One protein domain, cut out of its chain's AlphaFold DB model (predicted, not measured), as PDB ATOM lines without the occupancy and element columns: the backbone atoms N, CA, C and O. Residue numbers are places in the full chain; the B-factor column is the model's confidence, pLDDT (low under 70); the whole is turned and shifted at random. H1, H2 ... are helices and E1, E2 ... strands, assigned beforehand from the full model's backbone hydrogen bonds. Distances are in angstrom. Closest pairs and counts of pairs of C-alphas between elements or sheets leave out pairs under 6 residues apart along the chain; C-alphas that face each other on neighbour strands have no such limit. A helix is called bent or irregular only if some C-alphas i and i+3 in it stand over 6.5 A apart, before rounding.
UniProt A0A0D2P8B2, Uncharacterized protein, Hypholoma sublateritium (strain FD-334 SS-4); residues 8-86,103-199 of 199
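Overview. This is residues 8 to 86 and 103 to 199 of the 199 residues of an uncharacterized protein of Hypholoma sublateritium (strain FD-334 SS-4) (UniProt A0A0D2P8B2). Two helices side by side, H4 and H9, run the same way through the middle of a compact cluster of short, mostly crossed helices. H1, H2, H3 and strand E1 of a small hairpin pack round H4; H5 and H6 pack on H9, H7 packs on H6 and H8 on H7, while H10 and H11 form a far end that touches no other helix. The printed part has 176 residues with eleven named helices and two named strands, in the order H1 H2 H3 H4 E1 E2 H5 H6 H7 H8 H9 H10 H11, and its class is mostly helix. The strands form one antiparallel sheet, E1 - E2. The whole is compact, with a radius of gyration of the C-alphas of 15.9 A and spans of 47 by 39 by 31 A.

Arrangement. The sheet is a hairpin of E1, residues 71 to 73, and E2, residues 80 to 82, antiparallel at 145 degrees. N 72 and O 81, and N 81 and O 72, are within hydrogen-bond range, each pair at 2.9 A. H4, residues 56 to 67, is the hub, touching four other helices; its closest C-alphas to E1 are those of Asn 65 and Arg 72, 5.1 A. H1, residues 19 to 23, touches H4, the closest C-alphas being those of Ala 19 and Glu 57, 6.1 A. H2, residues 36 to 41, touches residues 63 to 67 of H4 at a shallow tilt of 9 degrees, opposite ways, closest at C-alphas 38 and 67, 4.0 A. H3, residues 44 to 53, touches residues 59 to 63 of H4 at a steep tilt of 45 degrees, opposite ways, closest at C-alphas 50 and 59, 5.4 A. H9, residues 161 to 173, touches residues 58 to 62 of H4 with its residues 165 to 169, at a shallow tilt of 23 degrees, the same way; the closest C-alphas are those of Ile 58 and Ala 165, 7.3 A. H5, residues 103 to 112, touches residues 169 to 173 of H9 at a steep tilt of 69.9 degrees, only just short of about perpendicular, closest at C-alphas 112 and 173, 5.3 A. H6, residues 117 to 123, touches H9 at a steep tilt of 65 degrees, closest at C-alphas 123 and 166, 4.9 A. H7, residues 128 to 134, only just touches H6, with 3 pairs of C-alphas within 8 A, the closest being 121 and 131, 6.4 A. H8, residues 144 to 151, touches H7 at a steep tilt of 50 degrees, closest at C-alphas 130 and 149, 5.3 A. H10, residues 181 to 184, and H11, residues 187 to 197, are close but not clearly touching, closest at C-alphas 182 and 190, 6.2 A. Every O i to N i+4 pair is within hydrogen-bond range in H1, H2, H4, H5, H6, H8 and H9; it is 5 of 6 in H3, 6 of 7 in H11 and 1 of 3 in H7, which has 2 of 4 O i to N i+3 pairs within range, and H10 is too short for an O i to N i+4 pair.

Along the chain. H1 begins at C-alpha 19, (14.852, -14.877, 6.057). H9 is the longest helix, 18.1 A from C-alpha 161 at (6.068, -3.529, -4.069) to C-alpha 173. H4 measures 16.5 A, H11 15.6 A, H3 15.0 A and H5 14.4 A. H7 is irregular, with C-alphas 129 and 132 being 7.2 A apart. H11 ends at C-alpha 197, (38.891, 2.739, -7.993).

Size, cuts and confidence. The C-alphas of Gly 11 and Asp 188, 51.4 A apart, are the two farthest apart. Residues 87 to 102 are not printed, and C-alphas 86 and 103 are 10.9 A apart across the cut. The link from H1 to H2, residues 24 to 35, is long. Mean pLDDT of the printed part is 88.9; residues 156 to 158 and 183 to 199 are under 70.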
ATOM      1  N   HIS A   8      10.835 -24.426   3.557       94.44
ATOM      2  CA  HIS A   8       9.868 -25.325   2.930       94.44
ATOM      3  C   HIS A   8      10.377 -25.800   1.563       94.44
ATOM      4  O   HIS A   8      10.685 -24.976   0.704       94.44
ATOM      5  N   ASP A   9      10.422 -27.110   1.320       92.31
ATOM      6  CA  ASP A   9      10.775 -27.678   0.012       92.31
ATOM      7  C   ASP A   9       9.516 -28.199  -0.712       92.31
ATOM      8  O   ASP A   9       8.918 -29.174  -0.257       92.31
ATOM      9  N   PRO A  10       9.092 -27.583  -1.835       88.62
ATOM     10  CA  PRO A  10       7.959 -28.049  -2.634       88.62
ATOM     11  C   PRO A  10       8.293 -29.240  -3.560       88.62
ATOM     12  O   PRO A  10       7.481 -29.576  -4.417       88.62
ATOM     13  N   GLY A  11       9.476 -29.854  -3.445       86.19
ATOM     14  CA  GLY A  11       9.937 -30.971  -4.281       86.19
ATOM     15  C   GLY A  11      10.893 -30.570  -5.408       86.19
ATOM     16  O   GLY A  11      11.277 -31.407  -6.219       86.19
ATOM     17  N   ASN A  12      11.294 -29.298  -5.471       84.06
ATOM     18  CA  ASN A  12      12.289 -28.794  -6.425       84.06
ATOM     19  C   ASN A  12      13.346 -27.906  -5.754       84.06
ATOM     20  O   ASN A  12      13.926 -27.029  -6.395       84.06
ATOM     21  N   GLY A  13      13.570 -28.108  -4.458       88.75
ATOM     22  CA  GLY A  13      14.620 -27.475  -3.678       88.75
ATOM     23  C   GLY A  13      14.073 -26.601  -2.543       88.75
ATOM     24  O   GLY A  13      12.991 -26.019  -2.656       88.75
ATOM     25  N   PRO A  14      14.835 -26.430  -1.458       95.00
ATOM     26  CA  PRO A  14      14.395 -25.690  -0.279       95.00
ATOM     27  C   PRO A  14      14.128 -24.210  -0.582       95.00
ATOM     28  O   PRO A  14      14.892 -23.566  -1.303       95.00
ATOM     29  N   ARG A  15      13.046 -23.662  -0.018       95.75
ATOM     30  CA  ARG A  15      12.697 -22.233  -0.038       95.75
ATOM     31  C   ARG A  15      12.747 -21.646   1.362       95.75
ATOM     32  O   ARG A  15      12.160 -22.219   2.276       95.75
ATOM     33  N   VAL A  16      13.406 -20.506   1.510       97.25
ATOM     34  CA  VAL A  16      13.467 -19.735   2.754       97.25
ATOM     35  C   VAL A  16      12.192 -18.900   2.882       97.25
ATOM     36  O   VAL A  16      11.981 -17.980   2.107       97.25
ATOM     37  N   ARG A  17      11.317 -19.243   3.827       94.56
ATOM     38  CA  ARG A  17      10.045 -18.535   4.069       94.56
ATOM     39  C   ARG A  17      10.177 -17.383   5.055       94.56
ATOM     40  O   ARG A  17       9.401 -16.440   4.986       94.56
ATOM     41  N   ASP A  18      11.140 -17.488   5.960       95.75
ATOM     42  CA  ASP A  18      11.482 -16.451   6.925       95.75
ATOM     43  C   ASP A  18      13.002 -16.267   6.890       95.75
ATOM     44  O   ASP A  18      13.765 -17.098   7.394       95.75
ATOM     45  N   ALA A  19      13.439 -15.194   6.226       95.75
ATOM     46  CA  ALA A  19      14.852 -14.877   6.057       95.75
ATOM     47  C   ALA A  19      15.546 -14.596   7.397       95.75
ATOM     48  O   ALA A  19      16.704 -14.977   7.574       95.75
ATOM     49  N   ASN A  20      14.844 -13.980   8.350       95.50
ATOM     50  CA  ASN A  20      15.396 -13.638   9.655       95.50
ATOM     51  C   ASN A  20      15.668 -14.909  10.472       95.50
ATOM     52  O   ASN A  20      16.802 -15.154  10.894       95.50
ATOM     53  N   ALA A  21      14.660 -15.780  10.588       96.00
ATOM     54  CA  ALA A  21      14.802 -17.068  11.260       96.00
ATOM     55  C   ALA A  21      15.847 -17.962  10.576       96.00
ATOM     56  O   ALA A  21      16.632 -18.627  11.253       96.00
ATOM     57  N   PHE A  22      15.902 -17.956   9.238       97.19
ATOM     58  CA  PHE A  22      16.900 -18.708   8.479       97.19
ATOM     59  C   PHE A  22      18.330 -18.259   8.786       97.19
ATOM     60  O   PHE A  22      19.167 -19.110   9.087       97.19
ATOM     61  N   ILE A  23      18.611 -16.953   8.744       95.50
ATOM     62  CA  ILE A  23      19.951 -16.393   8.975       95.50
ATOM     63  C   ILE A  23      20.470 -16.725  10.378       95.50
ATOM     64  O   ILE A  23      21.655 -17.015  10.533       95.50
ATOM     65  N   GLY A  24      19.594 -16.722  11.386       94.44
ATOM     66  CA  GLY A  24      19.942 -17.112  12.757       94.44
ATOM     67  C   GLY A  24      20.040 -18.626  12.987       94.44
ATOM     68  O   GLY A  24      20.385 -19.058  14.087       94.44
ATOM     69  N   SER A  25      19.712 -19.445  11.986       95.31
ATOM     70  CA  SER A  25      19.672 -20.904  12.110       95.31
ATOM     71  C   SER A  25      20.987 -21.574  11.706       95.31
ATOM     72  O   SER A  25      21.821 -21.011  11.004       95.31
ATOM     73  N   PHE A  26      21.125 -22.854  12.057       93.69
ATOM     74  CA  PHE A  26      22.255 -23.683  11.627       93.69
ATOM     75  C   PHE A  26      22.291 -23.961  10.111       93.69
ATOM     76  O   PHE A  26      23.301 -24.449   9.607       93.69
ATOM     77  N   PHE A  27      21.197 -23.704   9.381       94.75
ATOM     78  CA  PHE A  27      21.152 -23.887   7.929       94.75
ATOM     79  C   PHE A  27      21.870 -22.757   7.181       94.75
ATOM     80  O   PHE A  27      22.312 -22.950   6.046       94.75
ATOM     81  N   ALA A  28      21.997 -21.582   7.802       96.69
ATOM     82  CA  ALA A  28      22.720 -20.466   7.228       96.69
ATOM     83  C   ALA A  28      24.233 -20.696   7.340       96.69
ATOM     84  O   ALA A  28      24.796 -20.802   8.426       96.69
ATOM     85  N   GLN A  29      24.911 -20.736   6.192       96.75
ATOM     86  CA  GLN A  29      26.373 -20.711   6.156       96.75
ATOM     87  C   GLN A  29      26.936 -19.430   6.814       96.75
ATOM     88  O   GLN A  29      26.345 -18.351   6.654       96.75
ATOM     89  N   PRO A  30      28.077 -19.521   7.528       96.62
ATOM     90  CA  PRO A  30      28.738 -18.359   8.114       96.62
ATOM     91  C   PRO A  30      29.254 -17.414   7.024       96.62
ATOM     92  O   PRO A  30      29.478 -17.835   5.887       96.62
ATOM     93  N   ALA A  31      29.434 -16.138   7.371       97.44
ATOM     94  CA  ALA A  31      30.067 -15.179   6.474       97.44
ATOM     95  C   ALA A  31      31.512 -15.602   6.160       97.44
ATOM     96  O   ALA A  31      32.210 -16.147   7.019       97.44
ATOM     97  N   ALA A  32      31.946 -15.354   4.930       97.31
ATOM     98  CA  ALA A  32      33.280 -15.701   4.459       97.31
ATOM     99  C   ALA A  32      34.257 -14.562   4.756       97.31
ATOM    100  O   ALA A  32      34.489 -13.696   3.923       97.31
ATOM    101  N   LEU A  33      34.776 -14.526   5.984       96.81
ATOM    102  CA  LEU A  33      35.620 -13.424   6.466       96.81
ATOM    103  C   LEU A  33      37.046 -13.434   5.889       96.81
ATOM    104  O   LEU A  33      37.807 -12.497   6.107       96.81
ATOM    105  N   ASP A  34      37.423 -14.509   5.204       96.94
ATOM    106  CA  ASP A  34      38.681 -14.661   4.478       96.94
ATOM    107  C   ASP A  34      38.666 -13.986   3.097       96.94
ATOM    108  O   ASP A  34      39.730 -13.699   2.547       96.94
ATOM    109  N   ASP A  35      37.481 -13.689   2.563       95.12
ATOM    110  CA  ASP A  35      37.296 -12.883   1.361       95.12
ATOM    111  C   ASP A  35      37.028 -11.417   1.762       95.12
ATOM    112  O   ASP A  35      36.048 -11.151   2.466       95.12
ATOM    113  N   PRO A  36      37.869 -10.448   1.342       93.44
ATOM    114  CA  PRO A  36      37.729  -9.054   1.761       93.44
ATOM    115  C   PRO A  36      36.368  -8.428   1.432       93.44
ATOM    116  O   PRO A  36      35.818  -7.708   2.263       93.44
ATOM    117  N   MET A  37      35.799  -8.738   0.261       90.31
ATOM    118  CA  MET A  37      34.501  -8.197  -0.154       90.31
ATOM    119  C   MET A  37      33.377  -8.812   0.679       90.31
ATOM    120  O   MET A  37      32.495  -8.108   1.164       90.31
ATOM    121  N   CYS A  38      33.413 -10.130   0.894       95.56
ATOM    122  CA  CYS A  38      32.433 -10.801   1.744       95.56
ATOM    123  C   CYS A  38      32.493 -10.293   3.191       95.56
ATOM    124  O   CYS A  38      31.445 -10.130   3.817       95.56
ATOM    125  N   ALA A  39      33.695 -10.034   3.716       96.00
ATOM    126  CA  ALA A  39      33.899  -9.478   5.051       96.00
ATOM    127  C   ALA A  39      33.327  -8.058   5.180       96.00
ATOM    128  O   ALA A  39      32.700  -7.743   6.191       96.00
ATOM    129  N   GLU A  40      33.488  -7.223   4.151       93.19
ATOM    130  CA  GLU A  40      32.898  -5.884   4.105       93.19
ATOM    131  C   GLU A  40      31.367  -5.948   4.127       93.19
ATOM    132  O   GLU A  40      30.732  -5.362   5.004       93.19
ATOM    133  N   PHE A  41      30.771  -6.765   3.254       95.31
ATOM    134  CA  PHE A  41      29.322  -6.961   3.228       95.31
ATOM    135  C   PHE A  41      28.771  -7.662   4.473       95.31
ATOM    136  O   PHE A  41      27.569  -7.598   4.700       95.31
ATOM    137  N   ALA A  42      29.596  -8.338   5.279       96.44
ATOM    138  CA  ALA A  42      29.157  -9.017   6.500       96.44
ATOM    139  C   ALA A  42      28.886  -8.066   7.678       96.44
ATOM    140  O   ALA A  42      28.374  -8.514   8.704       96.44
ATOM    141  N   GLN A  43      29.224  -6.782   7.552       95.50
ATOM    142  CA  GLN A  43      28.980  -5.774   8.583       95.50
ATOM    143  C   GLN A  43      27.474  -5.517   8.766       95.50
ATOM    144  O   GLN A  43      26.705  -5.517   7.800       95.50
ATOM    145  N   GLU A  44      27.038  -5.296  10.009       95.38
ATOM    146  CA  GLU A  44      25.623  -5.035  10.330       95.38
ATOM    147  C   GLU A  44      25.195  -3.652   9.821       95.38
ATOM    148  O   GLU A  44      24.058  -3.452   9.404       95.38
ATOM    149  N   GLU A  45      26.128  -2.707   9.784       94.69
ATOM    150  CA  GLU A  45      25.961  -1.366   9.232       94.69
ATOM    151  C   GLU A  45      25.534  -1.431   7.761       94.69
ATOM    152  O   GLU A  45      24.643  -0.695   7.336       94.69
ATOM    153  N   VAL A  46      26.086  -2.376   6.992       94.62
ATOM    154  CA  VAL A  46      25.683  -2.600   5.598       94.62
ATOM    155  C   VAL A  46      24.242  -3.095   5.519       94.62
ATOM    156  O   VAL A  46      23.468  -2.590   4.708       94.62
ATOM    157  N   LEU A  47      23.828  -4.020   6.392       96.31
ATOM    158  CA  LEU A  47      22.427  -4.448   6.463       96.31
ATOM    159  C   LEU A  47      21.492  -3.288   6.839       96.31
ATOM    160  O   LEU A  47      20.403  -3.164   6.273       96.31
ATOM    161  N   GLN A  48      21.905  -2.425   7.767       95.25
ATOM    162  CA  GLN A  48      21.142  -1.232   8.140       95.25
ATOM    163  C   GLN A  48      20.983  -0.272   6.958       95.25
ATOM    164  O   GLN A  48      19.871   0.197   6.724       95.25
ATOM    165  N   MET A  49      22.042  -0.040   6.176       94.31
ATOM    166  CA  MET A  49      21.973   0.767   4.954       94.31
ATOM    167  C   MET A  49      21.030   0.150   3.920       94.31
ATOM    168  O   MET A  49      20.164   0.849   3.397       94.31
ATOM    169  N   LEU A  50      21.119  -1.162   3.681       95.81
ATOM    170  CA  LEU A  50      20.226  -1.864   2.754       95.81
ATOM    171  C   LEU A  50      18.749  -1.706   3.145       95.81
ATOM    172  O   LEU A  50      17.917  -1.437   2.281       95.81
ATOM    173  N   ARG A  51      18.426  -1.766   4.443       95.62
ATOM    174  CA  ARG A  51      17.060  -1.563   4.961       95.62
ATOM    175  C   ARG A  51      16.504  -0.150   4.746       95.62
ATOM    176  O   ARG A  51      15.300   0.042   4.888       95.62
ATOM    177  N   THR A  52      17.340   0.839   4.418       93.00
ATOM    178  CA  THR A  52      16.862   2.191   4.072       93.00
ATOM    179  C   THR A  52      16.322   2.282   2.642       93.00
ATOM    180  O   THR A  52      15.548   3.190   2.342       93.00
ATOM    181  N   VAL A  53      16.706   1.339   1.775       91.94
ATOM    182  CA  VAL A  53      16.397   1.352   0.335       91.94
ATOM    183  C   VAL A  53      15.578   0.148  -0.131       91.94
ATOM    184  O   VAL A  53      14.851   0.249  -1.119       91.94
ATOM    185  N   LEU A  54      15.668  -0.988   0.563       95.56
ATOM    186  CA  LEU A  54      14.980  -2.231   0.223       95.56
ATOM    187  C   LEU A  54      14.082  -2.696   1.380       95.56
ATOM    188  O   LEU A  54      14.411  -2.477   2.548       95.56
ATOM    189  N   PRO A  55      12.983  -3.419   1.090       96.06
ATOM    190  CA  PRO A  55      12.208  -4.106   2.117       96.06
ATOM    191  C   PRO A  55      13.076  -5.060   2.944       96.06
ATOM    192  O   PRO A  55      14.100  -5.566   2.470       96.06
ATOM    193  N   GLU A  56      12.650  -5.343   4.175       95.56
ATOM    194  CA  GLU A  56      13.447  -6.109   5.139       95.56
ATOM    195  C   GLU A  56      13.895  -7.475   4.600       95.56
ATOM    196  O   GLU A  56      15.077  -7.809   4.682       95.56
ATOM    197  N   GLU A  57      12.980  -8.248   4.015       95.81
ATOM    198  CA  GLU A  57      13.293  -9.586   3.511       95.81
ATOM    199  C   GLU A  57      14.339  -9.548   2.386       95.81
ATOM    200  O   GLU A  57      15.310 -10.305   2.401       95.81
ATOM    201  N   ILE A  58      14.184  -8.617   1.439       97.62
ATOM    202  CA  ILE A  58      15.107  -8.455   0.311       97.62
ATOM    203  C   ILE A  58      16.474  -7.958   0.793       97.62
ATOM    204  O   ILE A  58      17.500  -8.441   0.312       97.62
ATOM    205  N   SER A  59      16.498  -7.063   1.785       97.81
ATOM    206  CA  SER A  59      17.730  -6.590   2.428       97.81
ATOM    207  C   SER A  59      18.505  -7.737   3.075       97.81
ATOM    208  O   SER A  59      19.700  -7.888   2.833       97.81
ATOM    209  N   LEU A  60      17.819  -8.588   3.849       98.06
ATOM    210  CA  LEU A  60      18.417  -9.752   4.508       98.06
ATOM    211  C   LEU A  60      18.963 -10.765   3.498       98.06
ATOM    212  O   LEU A  60      20.074 -11.268   3.667       98.06
ATOM    213  N   ILE A  61      18.206 -11.047   2.433       98.44
ATOM    214  CA  ILE A  61      18.635 -11.959   1.367       98.44
ATOM    215  C   ILE A  61      19.868 -11.408   0.641       98.44
ATOM    216  O   ILE A  61      20.827 -12.147   0.424       98.44
ATOM    217  N   LEU A  62      19.870 -10.123   0.277       98.31
ATOM    218  CA  LEU A  62      20.997  -9.493  -0.409       98.31
ATOM    219  C   LEU A  62      22.251  -9.474   0.472       98.31
ATOM    220  O   LEU A  62      23.317  -9.896   0.022       98.31
ATOM    221  N   TRP A  63      22.107  -9.072   1.737       98.25
ATOM    222  CA  TRP A  63      23.181  -9.091   2.729       98.25
ATOM    223  C   TRP A  63      23.762 -10.497   2.909       98.25
ATOM    224  O   TRP A  63      24.978 -10.685   2.824       98.25
ATOM    225  N   TYR A  64      22.907 -11.516   3.059       98.50
ATOM    226  CA  TYR A  64      23.331 -12.916   3.117       98.50
ATOM    227  C   TYR A  64      24.085 -13.334   1.847       98.50
ATOM    228  O   TYR A  64      25.169 -13.907   1.920       98.50
ATOM    229  N   ASN A  65      23.556 -13.016   0.668       98.38
ATOM    230  CA  ASN A  65      24.175 -13.406  -0.594       98.38
ATOM    231  C   ASN A  65      25.555 -12.774  -0.799       98.38
ATOM    232  O   ASN A  65      26.444 -13.437  -1.326       98.38
ATOM    233  N   LYS A  66      25.744 -11.516  -0.389       97.56
ATOM    234  CA  LYS A  66      26.993 -10.771  -0.608       97.56
ATOM    235  C   LYS A  66      28.094 -11.097   0.398       97.56
ATOM    236  O   LYS A  66      29.264 -10.972   0.071       97.56
ATOM    237  N   SER A  67      27.735 -11.574   1.585       97.50
ATOM    238  CA  SER A  67      28.690 -11.882   2.661       97.50
ATOM    239  C   SER A  67      29.152 -13.346   2.706       97.50
ATOM    240  O   SER A  67      29.946 -13.727   3.567       97.50
ATOM    241  N   ARG A  68      28.634 -14.215   1.828       97.31
ATOM    242  CA  ARG A  68      28.954 -15.655   1.784       97.31
ATOM    243  C   ARG A  68      29.629 -16.004   0.459       97.31
ATOM    244  O   ARG A  68      29.155 -15.589  -0.595       97.31
ATOM    245  N   SER A  69      30.632 -16.887   0.470       95.12
ATOM    246  CA  SER A  69      31.340 -17.261  -0.768       95.12
ATOM    247  C   SER A  69      30.448 -17.979  -1.786       95.12
ATOM    248  O   SER A  69      30.523 -17.690  -2.970       95.12
ATOM    249  N   HIS A  70      29.603 -18.921  -1.342       95.44
ATOM    250  CA  HIS A  70      28.893 -19.828  -2.263       95.44
ATOM    251  C   HIS A  70      27.401 -20.008  -1.977       95.44
ATOM    252  O   HIS A  70      26.659 -20.363  -2.886       95.44
ATOM    253  N   SER A  71      26.961 -19.846  -0.728       97.12
ATOM    254  CA  SER A  71      25.558 -20.068  -0.356       97.12
ATOM    255  C   SER A  71      24.707 -18.886  -0.795       97.12
ATOM    256  O   SER A  71      25.093 -17.739  -0.564       97.12
ATOM    257  N   ARG A  72      23.566 -19.151  -1.431       97.62
ATOM    258  CA  ARG A  72      22.674 -18.117  -1.955       97.62
ATOM    259  C   ARG A  72      21.217 -18.426  -1.652       97.62
ATOM    260  O   ARG A  72      20.789 -19.574  -1.719       97.62
ATOM    261  N   VAL A  73      20.449 -17.376  -1.401       98.25
ATOM    262  CA  VAL A  73      18.987 -17.386  -1.409       98.25
ATOM    263  C   VAL A  73      18.530 -16.537  -2.588       98.25
ATOM    264  O   VAL A  73      18.896 -15.370  -2.698       98.25
ATOM    265  N   CYS A  74      17.752 -17.105  -3.506       97.69
ATOM    266  CA  CYS A  74      17.240 -16.341  -4.637       97.69
ATOM    267  C   CYS A  74      16.213 -15.310  -4.154       97.69
ATOM    268  O   CYS A  74      15.203 -15.725  -3.593       97.69
ATOM    269  N   PRO A  75      16.385 -14.004  -4.422       97.56
ATOM    270  CA  PRO A  75      15.434 -12.995  -3.957       97.56
ATOM    271  C   PRO A  75      14.061 -13.119  -4.633       97.56
ATOM    272  O   PRO A  75      13.048 -12.799  -4.027       97.56
ATOM    273  N   ALA A  76      14.000 -13.638  -5.863       95.94
ATOM    274  CA  ALA A  76      12.749 -13.743  -6.615       95.94
ATOM    275  C   ALA A  76      11.889 -14.960  -6.232       95.94
ATOM    276  O   ALA A  76      10.666 -14.897  -6.299       95.94
ATOM    277  N   CYS A  77      12.506 -16.091  -5.873       94.94
ATOM    278  CA  CYS A  77      11.771 -17.333  -5.586       94.94
ATOM    279  C   CYS A  77      12.112 -17.971  -4.237       94.94
ATOM    280  O   CYS A  77      11.684 -19.098  -3.979       94.94
ATOM    281  N   GLN A  78      12.915 -17.285  -3.418       96.81
ATOM    282  CA  GLN A  78      13.374 -17.697  -2.089       96.81
ATOM    283  C   GLN A  78      14.166 -19.013  -2.054       96.81
ATOM    284  O   GLN A  78      14.381 -19.589  -0.988       96.81
ATOM    285  N   ARG A  79      14.597 -19.551  -3.202       95.88
ATOM    286  CA  ARG A  79      15.309 -20.837  -3.256       95.88
ATOM    287  C   ARG A  79      16.683 -20.730  -2.619       95.88
ATOM    288  O   ARG A  79      17.448 -19.857  -3.008       95.88
ATOM    289  N   LEU A  80      17.007 -21.652  -1.719       96.62
ATOM    290  CA  LEU A  80      18.361 -21.863  -1.218       96.62
ATOM    291  C   LEU A  80      19.129 -22.755  -2.204       96.62
ATOM    292  O   LEU A  80      18.660 -23.837  -2.561       96.62
ATOM    293  N   TYR A  81      20.286 -22.287  -2.663       95.62
ATOM    294  CA  TYR A  81      21.135 -22.970  -3.642       95.62
ATOM    295  C   TYR A  81      22.606 -22.573  -3.449       95.62
ATOM    296  O   TYR A  81      22.928 -21.699  -2.638       95.62
ATOM    297  N   ARG A  82      23.514 -23.219  -4.179       95.25
ATOM    298  CA  ARG A  82      24.932 -22.855  -4.227       95.25
ATOM    299  C   ARG A  82      25.281 -22.241  -5.576       95.25
ATOM    300  O   ARG A  82      24.741 -22.638  -6.605       95.25
ATOM    301  N   LEU A  83      26.211 -21.290  -5.583       93.38
ATOM    302  CA  LEU A  83      26.762 -20.754  -6.827       93.38
ATOM    303  C   LEU A  83      27.229 -21.882  -7.755       93.38
ATOM    304  O   LEU A  83      27.955 -22.781  -7.331       93.38
ATOM    305  N   GLY A  84      26.817 -21.804  -9.020       89.62
ATOM    306  CA  GLY A  84      27.093 -22.811 -10.040       89.62
ATOM    307  C   GLY A  84      26.050 -23.927 -10.131       89.62
ATOM    308  O   GLY A  84      26.093 -24.698 -11.092       89.62
ATOM    309  N   ASP A  85      25.092 -24.010  -9.202       88.31
ATOM    310  CA  ASP A  85      24.002 -24.977  -9.310       88.31
ATOM    311  C   ASP A  85      23.186 -24.707 -10.583       88.31
ATOM    312  O   ASP A  85      22.643 -23.616 -10.795       88.31
ATOM    313  N   THR A  86      23.074 -25.735 -11.426       81.94
ATOM    314  CA  THR A  86      22.139 -25.752 -12.555       81.94
ATOM    315  C   THR A  86      20.819 -26.315 -12.055       81.94
ATOM    316  O   THR A  86      20.721 -27.491 -11.708       81.94
ATOM    317  N   HIS A 103      28.046 -20.078 -18.219       81.81
ATOM    318  CA  HIS A 103      28.825 -18.935 -17.755       81.81
ATOM    319  C   HIS A 103      27.968 -17.716 -17.365       81.81
ATOM    320  O   HIS A 103      28.156 -17.173 -16.285       81.81
ATOM    321  N   GLN A 104      27.007 -17.291 -18.193       86.69
ATOM    322  CA  GLN A 104      26.173 -16.119 -17.890       86.69
ATOM    323  C   GLN A 104      25.246 -16.364 -16.697       86.69
ATOM    324  O   GLN A 104      25.050 -15.465 -15.888       86.69
ATOM    325  N   GLN A 105      24.722 -17.585 -16.543       90.25
ATOM    326  CA  GLN A 105      23.941 -17.934 -15.356       90.25
ATOM    327  C   GLN A 105      24.794 -17.876 -14.087       90.25
ATOM    328  O   GLN A 105      24.371 -17.283 -13.101       90.25
ATOM    329  N   MET A 106      26.001 -18.445 -14.112       92.06
ATOM    330  CA  MET A 106      26.923 -18.375 -12.974       92.06
ATOM    331  C   MET A 106      27.305 -16.927 -12.634       92.06
ATOM    332  O   MET A 106      27.391 -16.574 -11.454       92.06
ATOM    333  N   ARG A 107      27.487 -16.078 -13.654       94.94
ATOM    334  CA  ARG A 107      27.701 -14.640 -13.458       94.94
ATOM    335  C   ARG A 107      26.504 -13.996 -12.783       94.94
ATOM    336  O   ARG A 107      26.685 -13.392 -11.736       94.94
ATOM    337  N   GLU A 108      25.292 -14.182 -13.298       96.38
ATOM    338  CA  GLU A 108      24.105 -13.588 -12.677       96.38
ATOM    339  C   GLU A 108      23.913 -14.059 -11.228       96.38
ATOM    340  O   GLU A 108      23.667 -13.243 -10.342       96.38
ATOM    341  N   GLN A 109      24.089 -15.356 -10.961       96.19
ATOM    342  CA  GLN A 109      24.035 -15.905  -9.602       96.19
ATOM    343  C   GLN A 109      25.041 -15.213  -8.669       96.19
ATOM    344  O   GLN A 109      24.729 -14.933  -7.512       96.19
ATOM    345  N   SER A 110      26.239 -14.912  -9.171       95.94
ATOM    346  CA  SER A 110      27.277 -14.195  -8.420       95.94
ATOM    347  C   SER A 110      26.934 -12.716  -8.215       95.94
ATOM    348  O   SER A 110      27.169 -12.178  -7.133       95.94
ATOM    349  N   ILE A 111      26.349 -12.073  -9.228       96.88
ATOM    350  CA  ILE A 111      26.013 -10.645  -9.233       96.88
ATOM    351  C   ILE A 111      24.830 -10.367  -8.302       96.88
ATOM    352  O   ILE A 111      24.981  -9.639  -7.317       96.88
ATOM    353  N   SER A 112      23.667 -10.960  -8.581       97.50
ATOM    354  CA  SER A 112      22.398 -10.634  -7.912       97.50
ATOM    355  C   SER A 112      21.914 -11.695  -6.929       97.50
ATOM    356  O   SER A 112      21.004 -11.449  -6.135       97.50
ATOM    357  N   GLY A 113      22.480 -12.903  -6.977       97.38
ATOM    358  CA  GLY A 113      21.933 -14.046  -6.253       97.38
ATOM    359  C   GLY A 113      20.672 -14.625  -6.896       97.38
ATOM    360  O   GLY A 113      20.042 -15.501  -6.296       97.38
ATOM    361  N   ILE A 114      20.290 -14.213  -8.108       97.06
ATOM    362  CA  ILE A 114      19.160 -14.805  -8.830       97.06
ATOM    363  C   ILE A 114      19.550 -16.166  -9.417       97.06
ATOM    364  O   ILE A 114      20.560 -16.313 -10.096       97.06
ATOM    365  N   CYS A 115      18.736 -17.190  -9.151       94.38
ATOM    366  CA  CYS A 115      19.146 -18.573  -9.380       94.38
ATOM    367  C   CYS A 115      18.973 -19.074 -10.824       94.38
ATOM    368  O   CYS A 115      19.635 -20.041 -11.212       94.38
ATOM    369  N   SER A 116      18.078 -18.464 -11.611       91.69
ATOM    370  CA  SER A 116      17.746 -18.912 -12.970       91.69
ATOM    371  C   SER A 116      17.268 -17.771 -13.879       91.69
ATOM    372  O   SER A 116      16.811 -16.742 -13.367       91.69
ATOM    373  N   PRO A 117      17.300 -17.959 -15.215       91.50
ATOM    374  CA  PRO A 117      16.802 -16.970 -16.175       91.50
ATOM    375  C   PRO A 117      15.338 -16.599 -15.934       91.50
ATOM    376  O   PRO A 117      14.978 -15.427 -15.961       91.50
ATOM    377  N   VAL A 118      14.499 -17.584 -15.597       91.00
ATOM    378  CA  VAL A 118      13.083 -17.358 -15.269       91.00
ATOM    379  C   VAL A 118      12.933 -16.426 -14.067       91.00
ATOM    380  O   VAL A 118      12.150 -15.483 -14.108       91.00
ATOM    381  N   CYS A 119      13.708 -16.646 -13.002       93.94
ATOM    382  CA  CYS A 119      13.657 -15.790 -11.816       93.94
ATOM    383  C   CYS A 119      14.111 -14.356 -12.115       93.94
ATOM    384  O   CYS A 119      13.644 -13.421 -11.473       93.94
ATOM    385  N   PHE A 120      14.988 -14.172 -13.098       94.62
ATOM    386  CA  PHE A 120      15.440 -12.848 -13.505       94.62
ATOM    387  C   PHE A 120      14.453 -12.119 -14.394       94.62
ATOM    388  O   PHE A 120      14.207 -10.939 -14.175       94.62
ATOM    389  N   VAL A 121      13.810 -12.832 -15.321       92.62
ATOM    390  CA  VAL A 121      12.655 -12.304 -16.060       92.62
ATOM    391  C   VAL A 121      11.583 -11.819 -15.080       92.62
ATOM    392  O   VAL A 121      11.040 -10.735 -15.259       92.62
ATOM    393  N   MET A 122      11.324 -12.577 -14.009       91.19
ATOM    394  CA  MET A 122      10.398 -12.164 -12.950       91.19
ATOM    395  C   MET A 122      10.900 -10.941 -12.169       91.19
ATOM    396  O   MET A 122      10.114 -10.044 -11.877       91.19
ATOM    397  N   ALA A 123      12.197 -10.875 -11.853       93.88
ATOM    398  CA  ALA A 123      12.786  -9.739 -11.141       93.88
ATOM    399  C   ALA A 123      12.757  -8.436 -11.961       93.88
ATOM    400  O   ALA A 123      12.586  -7.358 -11.399       93.88
ATOM    401  N   LEU A 124      12.873  -8.537 -13.287       92.12
ATOM    402  CA  LEU A 124      12.807  -7.416 -14.227       92.12
ATOM    403  C   LEU A 124      11.470  -7.323 -14.967       92.12
ATOM    404  O   LEU A 124      11.389  -6.707 -16.028       92.12
ATOM    405  N   PHE A 125      10.389  -7.870 -14.407       88.50
ATOM    406  CA  PHE A 125       9.081  -7.857 -15.066       88.50
ATOM    407  C   PHE A 125       8.568  -6.437 -15.374       88.50
ATOM    408  O   PHE A 125       7.848  -6.230 -16.348       88.50
ATOM    409  N   ASN A 126       8.978  -5.440 -14.577       88.19
ATOM    410  CA  ASN A 126       8.652  -4.025 -14.802       88.19
ATOM    411  C   ASN A 126       9.553  -3.326 -15.837       88.19
ATOM    412  O   ASN A 126       9.237  -2.209 -16.243       88.19
ATOM    413  N   TYR A 127      10.635  -3.979 -16.267       89.75
ATOM    414  CA  TYR A 127      11.645  -3.468 -17.198       89.75
ATOM    415  C   TYR A 127      11.953  -4.508 -18.292       89.75
ATOM    416  O   TYR A 127      13.110  -4.903 -18.475       89.75
ATOM    417  N   PRO A 128      10.938  -4.994 -19.034       89.38
ATOM    418  CA  PRO A 128      11.095  -6.142 -19.929       89.38
ATOM    419  C   PRO A 128      12.151  -5.918 -21.020       89.38
ATOM    420  O   PRO A 128      12.848  -6.850 -21.417       89.38
ATOM    421  N   ASN A 129      12.314  -4.671 -21.465       89.31
ATOM    422  CA  ASN A 129      13.270  -4.299 -22.504       89.31
ATOM    423  C   ASN A 129      14.734  -4.398 -22.037       89.31
ATOM    424  O   ASN A 129      15.618  -4.583 -22.869       89.31
ATOM    425  N   ALA A 130      14.993  -4.330 -20.728       90.12
ATOM    426  CA  ALA A 130      16.337  -4.438 -20.163       90.12
ATOM    427  C   ALA A 130      16.777  -5.890 -19.908       90.12
ATOM    428  O   ALA A 130      17.957  -6.142 -19.684       90.12
ATOM    429  N   ILE A 131      15.851  -6.862 -19.939       89.88
ATOM    430  CA  ILE A 131      16.115  -8.252 -19.527       89.88
ATOM    431  C   ILE A 131      17.306  -8.849 -20.280       89.88
ATOM    432  O   ILE A 131      18.206  -9.429 -19.677       89.88
ATOM    433  N   LYS A 132      17.318  -8.728 -21.609       88.94
ATOM    434  CA  LYS A 132      18.329  -9.410 -22.422       88.94
ATOM    435  C   LYS A 132      19.723  -8.819 -22.224       88.94
ATOM    436  O   LYS A 132      20.688  -9.575 -22.175       88.94
ATOM    437  N   SER A 133      19.830  -7.498 -22.142       88.94
ATOM    438  CA  SER A 133      21.115  -6.805 -22.063       88.94
ATOM    439  C   SER A 133      21.659  -6.688 -20.640       88.94
ATOM    440  O   SER A 133      22.868  -6.598 -20.473       88.94
ATOM    441  N   ALA A 134      20.807  -6.759 -19.613       93.19
ATOM    442  CA  ALA A 134      21.248  -6.719 -18.220       93.19
ATOM    443  C   ALA A 134      21.663  -8.092 -17.657       93.19
ATOM    444  O   ALA A 134      22.318  -8.141 -16.617       93.19
ATOM    445  N   TRP A 135      21.261  -9.210 -18.273       93.75
ATOM    446  CA  TRP A 135      21.519 -10.558 -17.744       93.75
ATOM    447  C   TRP A 135      23.017 -10.894 -17.702       93.75
ATOM    448  O   TRP A 135      23.682 -10.989 -18.733       93.75
ATOM    449  N   GLY A 136      23.543 -11.128 -16.497       93.94
ATOM    450  CA  GLY A 136      24.938 -11.493 -16.266       93.94
ATOM    451  C   GLY A 136      25.949 -10.387 -16.583       93.94
ATOM    452  O   GLY A 136      27.130 -10.707 -16.754       93.94
ATOM    453  N   ALA A 137      25.501  -9.134 -16.691       93.88
ATOM    454  CA  ALA A 137      26.333  -7.965 -16.960       93.88
ATOM    455  C   ALA A 137      26.417  -7.064 -15.720       93.88
ATOM    456  O   ALA A 137      25.396  -6.817 -15.075       93.88
ATOM    457  N   MET A 138      27.622  -6.599 -15.394       95.00
ATOM    458  CA  MET A 138      27.868  -5.518 -14.433       95.00
ATOM    459  C   MET A 138      27.707  -4.150 -15.111       95.00
ATOM    460  O   MET A 138      27.630  -4.069 -16.337       95.00
ATOM    461  N   ALA A 139      27.633  -3.071 -14.327       92.81
ATOM    462  CA  ALA A 139      27.372  -1.729 -14.853       92.81
ATOM    463  C   ALA A 139      28.424  -1.251 -15.875       92.81
ATOM    464  O   ALA A 139      28.068  -0.603 -16.852       92.81
ATOM    465  N   ASP A 140      29.695  -1.610 -15.690       92.06
ATOM    466  CA  ASP A 140      30.810  -1.295 -16.594       92.06
ATOM    467  C   ASP A 140      30.762  -2.057 -17.932       92.06
ATOM    468  O   ASP A 140      31.405  -1.664 -18.904       92.06
ATOM    469  N   GLU A 141      29.980  -3.135 -18.001       92.88
ATOM    470  CA  GLU A 141      29.785  -3.951 -19.203       92.88
ATOM    471  C   GLU A 141      28.517  -3.581 -19.981       92.88
ATOM    472  O   GLU A 141      28.305  -4.066 -21.097       92.88
ATOM    473  N   MET A 142      27.649  -2.767 -19.384       91.88
ATOM    474  CA  MET A 142      26.375  -2.366 -19.963       91.88
ATOM    475  C   MET A 142      26.537  -1.070 -20.749       91.88
ATOM    476  O   MET A 142      27.185  -0.126 -20.302       91.88
ATOM    477  N   ASP A 143      25.920  -1.007 -21.928       92.12
ATOM    478  CA  ASP A 143      25.838   0.255 -22.655       92.12
ATOM    479  C   ASP A 143      24.854   1.227 -21.981       92.12
ATOM    480  O   ASP A 143      23.956   0.833 -21.229       92.12
ATOM    481  N   GLU A 144      25.022   2.518 -22.277       90.69
ATOM    482  CA  GLU A 144      24.177   3.597 -21.749       90.69
ATOM    483  C   GLU A 144      22.691   3.327 -22.019       90.69
ATOM    484  O   GLU A 144      21.856   3.475 -21.131       90.69
ATOM    485  N   SER A 145      22.369   2.794 -23.202       92.50
ATOM    486  CA  SER A 145      20.993   2.463 -23.576       92.50
ATOM    487  C   SER A 145      20.366   1.407 -22.663       92.50
ATOM    488  O   SER A 145      19.194   1.497 -22.306       92.50
ATOM    489  N   THR A 146      21.142   0.415 -22.231       91.00
ATOM    490  CA  THR A 146      20.682  -0.610 -21.299       91.00
ATOM    491  C   THR A 146      20.481  -0.021 -19.909       91.00
ATOM    492  O   THR A 146      19.508  -0.365 -19.231       91.00
ATOM    493  N   TRP A 147      21.371   0.879 -19.489       91.62
ATOM    494  CA  TRP A 147      21.227   1.580 -18.218       91.62
ATOM    495  C   TRP A 147      19.970   2.456 -18.197       91.62
ATOM    496  O   TRP A 147      19.218   2.428 -17.219       91.62
ATOM    497  N   ASP A 148      19.670   3.137 -19.302       92.00
ATOM    498  CA  ASP A 148      18.442   3.913 -19.478       92.00
ATOM    499  C   ASP A 148      17.190   3.035 -19.408       92.00
ATOM    500  O   ASP A 148      16.202   3.415 -18.784       92.00
ATOM    501  N   LEU A 149      17.219   1.829 -19.987       91.94
ATOM    502  CA  LEU A 149      16.088   0.900 -19.910       91.94
ATOM    503  C   LEU A 149      15.833   0.399 -18.484       91.94
ATOM    504  O   LEU A 149      14.676   0.220 -18.103       91.94
ATOM    505  N   LEU A 150      16.883   0.182 -17.682       88.69
ATOM    506  CA  LEU A 150      16.718  -0.158 -16.267       88.69
ATOM    507  C   LEU A 150      16.208   1.036 -15.458       88.69
ATOM    508  O   LEU A 150      15.366   0.860 -14.580       88.69
ATOM    509  N   ASN A 151      16.704   2.241 -15.724       88.31
ATOM    510  CA  ASN A 151      16.353   3.448 -14.968       88.31
ATOM    511  C   ASN A 151      15.099   4.170 -15.474       88.31
ATOM    512  O   ASN A 151      14.617   5.089 -14.812       88.31
ATOM    513  N   GLY A 152      14.553   3.732 -16.605       84.81
ATOM    514  CA  GLY A 152      13.360   4.284 -17.224       84.81
ATOM    515  C   GLY A 152      12.081   4.070 -16.415       84.81
ATOM    516  O   GLY A 152      12.061   3.505 -15.317       84.81
ATOM    517  N   ALA A 153      10.973   4.546 -16.982       78.75
ATOM    518  CA  ALA A 153       9.658   4.352 -16.391       78.75
ATOM    519  C   ALA A 153       9.290   2.860 -16.342       78.75
ATOM    520  O   ALA A 153       9.595   2.091 -17.250       78.75
ATOM    521  N   GLU A 154       8.614   2.452 -15.267       79.62
ATOM    522  CA  GLU A 154       8.068   1.099 -15.152       79.62
ATOM    523  C   GLU A 154       6.967   0.880 -16.203       79.62
ATOM    524  O   GLU A 154       5.875   1.456 -16.079       79.62
ATOM    525  N   ASP A 155       7.225  -0.017 -17.154       73.62
ATOM    526  CA  ASP A 155       6.301  -0.400 -18.235       73.62
ATOM    527  C   ASP A 155       5.559  -1.725 -17.948       73.62
ATOM    528  O   ASP A 155       4.809  -2.239 -18.778       73.62
ATOM    529  N   GLY A 156       5.751  -2.294 -16.753       65.81
ATOM    530  CA  GLY A 156       5.102  -3.532 -16.313       65.81
ATOM    531  C   GLY A 156       3.595  -3.405 -16.052       65.81
ATOM    532  O   GLY A 156       3.098  -2.373 -15.594       65.81
ATOM    533  N   ILE A 157       2.870  -4.507 -16.282       61.91
ATOM    534  CA  ILE A 157       1.410  -4.613 -16.091       61.91
ATOM    535  C   ILE A 157       1.030  -4.602 -14.596       61.91
ATOM    536  O   ILE A 157      -0.018  -4.077 -14.223       61.91
ATOM    537  N   THR A 158       1.881  -5.159 -13.726       62.22
ATOM    538  CA  THR A 158       1.634  -5.302 -12.281       62.22
ATOM    539  C   THR A 158       2.764  -4.686 -11.464       62.22
ATOM    540  O   THR A 158       3.841  -5.268 -11.319       62.22
ATOM    541  N   LYS A 159       2.496  -3.513 -10.890       72.81
ATOM    542  CA  LYS A 159       3.467  -2.731 -10.117       72.81
ATOM    543  C   LYS A 159       3.352  -3.019  -8.618       72.81
ATOM    544  O   LYS A 159       2.941  -2.149  -7.846       72.81
ATOM    545  N   THR A 160       3.628  -4.263  -8.228       85.38
ATOM    546  CA  THR A 160       3.646  -4.645  -6.811       85.38
ATOM    547  C   THR A 160       4.910  -4.107  -6.141       85.38
ATOM    548  O   THR A 160       5.884  -3.755  -6.809       85.38
ATOM    549  N   GLU A 161       4.895  -3.987  -4.819       86.88
ATOM    550  CA  GLU A 161       6.068  -3.529  -4.069       86.88
ATOM    551  C   GLU A 161       7.237  -4.512  -4.220       86.88
ATOM    552  O   GLU A 161       8.381  -4.102  -4.404       86.88
ATOM    553  N   GLU A 162       6.938  -5.808  -4.273       88.44
ATOM    554  CA  GLU A 162       7.924  -6.867  -4.457       88.44
ATOM    555  C   GLU A 162       8.583  -6.780  -5.837       88.44
ATOM    556  O   GLU A 162       9.805  -6.868  -5.936       88.44
ATOM    557  N   SER A 163       7.813  -6.547  -6.912       89.06
ATOM    558  CA  SER A 163       8.390  -6.423  -8.258       89.06
ATOM    559  C   SER A 163       9.263  -5.172  -8.399       89.06
ATOM    560  O   SER A 163      10.270  -5.199  -9.109       89.06
ATOM    561  N   ARG A 164       8.943  -4.093  -7.674       90.81
ATOM    562  CA  ARG A 164       9.813  -2.910  -7.576       90.81
ATOM    563  C   ARG A 164      11.086  -3.184  -6.790       90.81
ATOM    564  O   ARG A 164      12.163  -2.825  -7.254       90.81
ATOM    565  N   ALA A 165      10.973  -3.836  -5.635       94.06
ATOM    566  CA  ALA A 165      12.119  -4.181  -4.801       94.06
ATOM    567  C   ALA A 165      13.093  -5.115  -5.529       94.06
ATOM    568  O   ALA A 165      14.305  -4.925  -5.450       94.06
ATOM    569  N   LEU A 166      12.580  -6.081  -6.298       95.50
ATOM    570  CA  LEU A 166      13.402  -6.944  -7.145       95.50
ATOM    571  C   LEU A 166      14.094  -6.161  -8.266       95.50
ATOM    572  O   LEU A 166      15.286  -6.364  -8.493       95.50
ATOM    573  N   GLY A 167      13.389  -5.233  -8.917       94.50
ATOM    574  CA  GLY A 167      13.992  -4.335  -9.902       94.50
ATOM    575  C   GLY A 167      15.105  -3.473  -9.297       94.50
ATOM    576  O   GLY A 167      16.182  -3.361  -9.880       94.50
ATOM    577  N   MET A 168      14.881  -2.918  -8.102       94.88
ATOM    578  CA  MET A 168      15.890  -2.158  -7.361       94.88
ATOM    579  C   MET A 168      17.100  -3.027  -6.997       94.88
ATOM    580  O   MET A 168      18.232  -2.625  -7.245       94.88
ATOM    581  N   LEU A 169      16.880  -4.246  -6.495       97.31
ATOM    582  CA  LEU A 169      17.957  -5.195  -6.206       97.31
ATOM    583  C   LEU A 169      18.802  -5.482  -7.451       97.31
ATOM    584  O   LEU A 169      20.030  -5.504  -7.362       97.31
ATOM    585  N   VAL A 170      18.175  -5.684  -8.615       96.81
ATOM    586  CA  VAL A 170      18.914  -5.907  -9.865       96.81
ATOM    587  C   VAL A 170      19.803  -4.704 -10.180       96.81
ATOM    588  O   VAL A 170      20.990  -4.909 -10.412       96.81
ATOM    589  N   LYS A 171      19.280  -3.473 -10.104       95.50
ATOM    590  CA  LYS A 171      20.057  -2.239 -10.336       95.50
ATOM    591  C   LYS A 171      21.233  -2.108  -9.376       95.50
ATOM    592  O   LYS A 171      22.365  -1.961  -9.824       95.50
ATOM    593  N   MET A 172      20.967  -2.218  -8.074       95.81
ATOM    594  CA  MET A 172      21.992  -2.119  -7.034       95.81
ATOM    595  C   MET A 172      23.095  -3.141  -7.279       95.81
ATOM    596  O   MET A 172      24.269  -2.805  -7.301       95.81
ATOM    597  N   THR A 173      22.731  -4.393  -7.553       97.00
ATOM    598  CA  THR A 173      23.716  -5.465  -7.731       97.00
ATOM    599  C   THR A 173      24.587  -5.328  -8.976       97.00
ATOM    600  O   THR A 173      25.575  -6.052  -9.059       97.00
ATOM    601  N   ARG A 174      24.280  -4.407  -9.902       95.81
ATOM    602  CA  ARG A 174      25.165  -4.070 -11.034       95.81
ATOM    603  C   ARG A 174      26.342  -3.194 -10.638       95.81
ATOM    604  O   ARG A 174      27.319  -3.138 -11.378       95.81
ATOM    605  N   LEU A 175      26.249  -2.537  -9.487       94.44
ATOM    606  CA  LEU A 175      27.296  -1.706  -8.914       94.44
ATOM    607  C   LEU A 175      28.130  -2.546  -7.940       94.44
ATOM    608  O   LEU A 175      27.590  -3.362  -7.184       94.44
ATOM    609  N   HIS A 176      29.450  -2.358  -7.952       90.25
ATOM    610  CA  HIS A 176      30.378  -3.139  -7.122       90.25
ATOM    611  C   HIS A 176      30.088  -3.009  -5.620       90.25
ATOM    612  O   HIS A 176      30.136  -3.998  -4.889       90.25
ATOM    613  N   ASP A 177      29.729  -1.806  -5.192       90.19
ATOM    614  CA  ASP A 177      29.418  -1.404  -3.820       90.19
ATOM    615  C   ASP A 177      27.903  -1.349  -3.549       90.19
ATOM    616  O   ASP A 177      27.455  -0.784  -2.554       90.19
ATOM    617  N   LEU A 178      27.093  -1.899  -4.460       93.88
ATOM    618  CA  LEU A 178      25.634  -1.781  -4.468       93.88
ATOM    619  C   LEU A 178      25.098  -0.343  -4.620       93.88
ATOM    620  O   LEU A 178      23.905  -0.120  -4.405       93.88
ATOM    621  N   GLY A 179      25.952   0.619  -4.986       89.50
ATOM    622  CA  GLY A 179      25.635   2.046  -4.992       89.50
ATOM    623  C   GLY A 179      25.548   2.656  -3.594       89.50
ATOM    624  O   GLY A 179      24.982   3.737  -3.435       89.50
ATOM    625  N   LEU A 180      26.060   1.973  -2.564       86.38
ATOM    626  CA  LEU A 180      25.980   2.443  -1.182       86.38
ATOM    627  C   LEU A 180      26.968   3.573  -0.887       86.38
ATOM    628  O   LEU A 180      26.672   4.392  -0.019       86.38
ATOM    629  N   ALA A 181      28.083   3.698  -1.619       79.25
ATOM    630  CA  ALA A 181      28.998   4.825  -1.434       79.25
ATOM    631  C   ALA A 181      28.283   6.171  -1.652       79.25
ATOM    632  O   ALA A 181      28.516   7.123  -0.913       79.25
ATOM    633  N   GLN A 182      27.329   6.231  -2.586       70.25
ATOM    634  CA  GLN A 182      26.517   7.426  -2.843       70.25
ATOM    635  C   GLN A 182      25.597   7.814  -1.676       70.25
ATOM    636  O   GLN A 182      25.145   8.953  -1.608       70.25
ATOM    637  N   LEU A 183      25.305   6.885  -0.760       65.50
ATOM    638  CA  LEU A 183      24.523   7.158   0.448       65.50
ATOM    639  C   LEU A 183      25.397   7.647   1.612       65.50
ATOM    640  O   LEU A 183      24.878   8.263   2.543       65.50
ATOM    641  N   CYS A 184      26.699   7.354   1.582       58.31
ATOM    642  CA  CYS A 184      27.639   7.667   2.660       58.31
ATOM    643  C   CYS A 184      28.436   8.955   2.435       58.31
ATOM    644  O   CYS A 184      28.954   9.507   3.405       58.31
ATOM    645  N   PHE A 185      28.549   9.410   1.189       58.78
ATOM    646  CA  PHE A 185      29.434  10.500   0.789       58.78
ATOM    647  C   PHE A 185      28.677  11.566  -0.004       58.78
ATOM    648  O   PHE A 185      27.755  11.253  -0.761       58.78
ATOM    649  N   ASP A 186      29.081  12.830   0.143       58.19
ATOM    650  CA  ASP A 186      28.567  13.900  -0.715       58.19
ATOM    651  C   ASP A 186      28.948  13.622  -2.190       58.19
ATOM    652  O   ASP A 186      29.980  12.996  -2.455       58.19
ATOM    653  N   PRO A 187      28.170  14.092  -3.188       59.53
ATOM    654  CA  PRO A 187      28.407  13.787  -4.609       59.53
ATOM    655  C   PRO A 187      29.829  14.120  -5.101       59.53
ATOM    656  O   PRO A 187      30.382  13.445  -5.978       59.53
ATOM    657  N   ASP A 188      30.435  15.147  -4.501       60.06
ATOM    658  CA  ASP A 188      31.799  15.592  -4.789       60.06
ATOM    659  C   ASP A 188      32.864  14.609  -4.259       60.06
ATOM    660  O   ASP A 188      33.931  14.473  -4.857       60.06
ATOM    661  N   GLU A 189      32.578  13.881  -3.176       57.19
ATOM    662  CA  GLU A 189      33.464  12.868  -2.588       57.19
ATOM    663  C   GLU A 189      33.349  11.515  -3.314       57.19
ATOM    664  O   GLU A 189      34.365  10.854  -3.547       57.19
ATOM    665  N   VAL A 190      32.144  11.142  -3.767       58.88
ATOM    666  CA  VAL A 190      31.907   9.939  -4.594       58.88
ATOM    667  C   VAL A 190      32.718   9.997  -5.890       58.88
ATOM    668  O   VAL A 190      33.418   9.045  -6.232       58.88
ATOM    669  N   SER A 191      32.702  11.148  -6.567       60.91
ATOM    670  CA  SER A 191      33.430  11.359  -7.827       60.91
ATOM    671  C   SER A 191      34.948  11.156  -7.678       60.91
ATOM    672  O   SER A 191      35.629  10.723  -8.608       60.91
ATOM    673  N   ILE A 192      35.500  11.456  -6.496       62.47
ATOM    674  CA  ILE A 192      36.926  11.276  -6.187       62.47
ATOM    675  C   ILE A 192      37.247   9.795  -5.939       62.47
ATOM    676  O   ILE A 192      38.296   9.315  -6.378       62.47
ATOM    677  N   LEU A 193      36.353   9.067  -5.264       58.16
ATOM    678  CA  LEU A 193      36.508   7.639  -4.973       58.16
ATOM    679  C   LEU A 193      36.371   6.774  -6.233       58.16
ATOM    680  O   LEU A 193      37.200   5.890  -6.451       58.16
ATOM    681  N   GLU A 194      35.408   7.069  -7.109       60.12
ATOM    682  CA  GLU A 194      35.241   6.376  -8.396       60.12
ATOM    683  C   GLU A 194      36.480   6.543  -9.294       60.12
ATOM    684  O   GLU A 194      36.977   5.580  -9.880       60.12
ATOM    685  N   ALA A 195      37.064   7.747  -9.328       54.53
ATOM    686  CA  ALA A 195      38.300   8.014 -10.063       54.53
ATOM    687  C   ALA A 195      39.536   7.299  -9.476       54.53
ATOM    688  O   ALA A 195      40.525   7.088 -10.187       54.53
ATOM    689  N   ALA A 196      39.505   6.948  -8.187       50.59
ATOM    690  CA  ALA A 196      40.561   6.197  -7.515       50.59
ATOM    691  C   ALA A 196      40.417   4.677  -7.704       50.59
ATOM    692  O   ALA A 196      41.436   3.999  -7.805       50.59
ATOM    693  N   ALA A 197      39.187   4.160  -7.785       44.81
ATOM    694  CA  ALA A 197      38.891   2.739  -7.993       44.81
ATOM    695  C   ALA A 197      39.070   2.273  -9.453       44.81
ATOM    696  O   ALA A 197      39.266   1.088  -9.701       44.81
ATOM    697  N   ALA A 198      39.042   3.196 -10.420       47.00
ATOM    698  CA  ALA A 198      39.271   2.921 -11.843       47.00
ATOM    699  C   ALA A 198      40.765   2.859 -12.258       47.00
ATOM    700  O   ALA A 198      41.075   2.910 -13.451       47.00
ATOM    701  N   ARG A 199      41.697   2.798 -11.295       36.16
ATOM    702  CA  ARG A 199      43.153   2.677 -11.507       36.16
ATOM    703  C   ARG A 199      43.678   1.334 -11.025       36.16
ATOM    704  O   ARG A 199      44.655   0.864 -11.648       36.16
TER     705      ARG A 199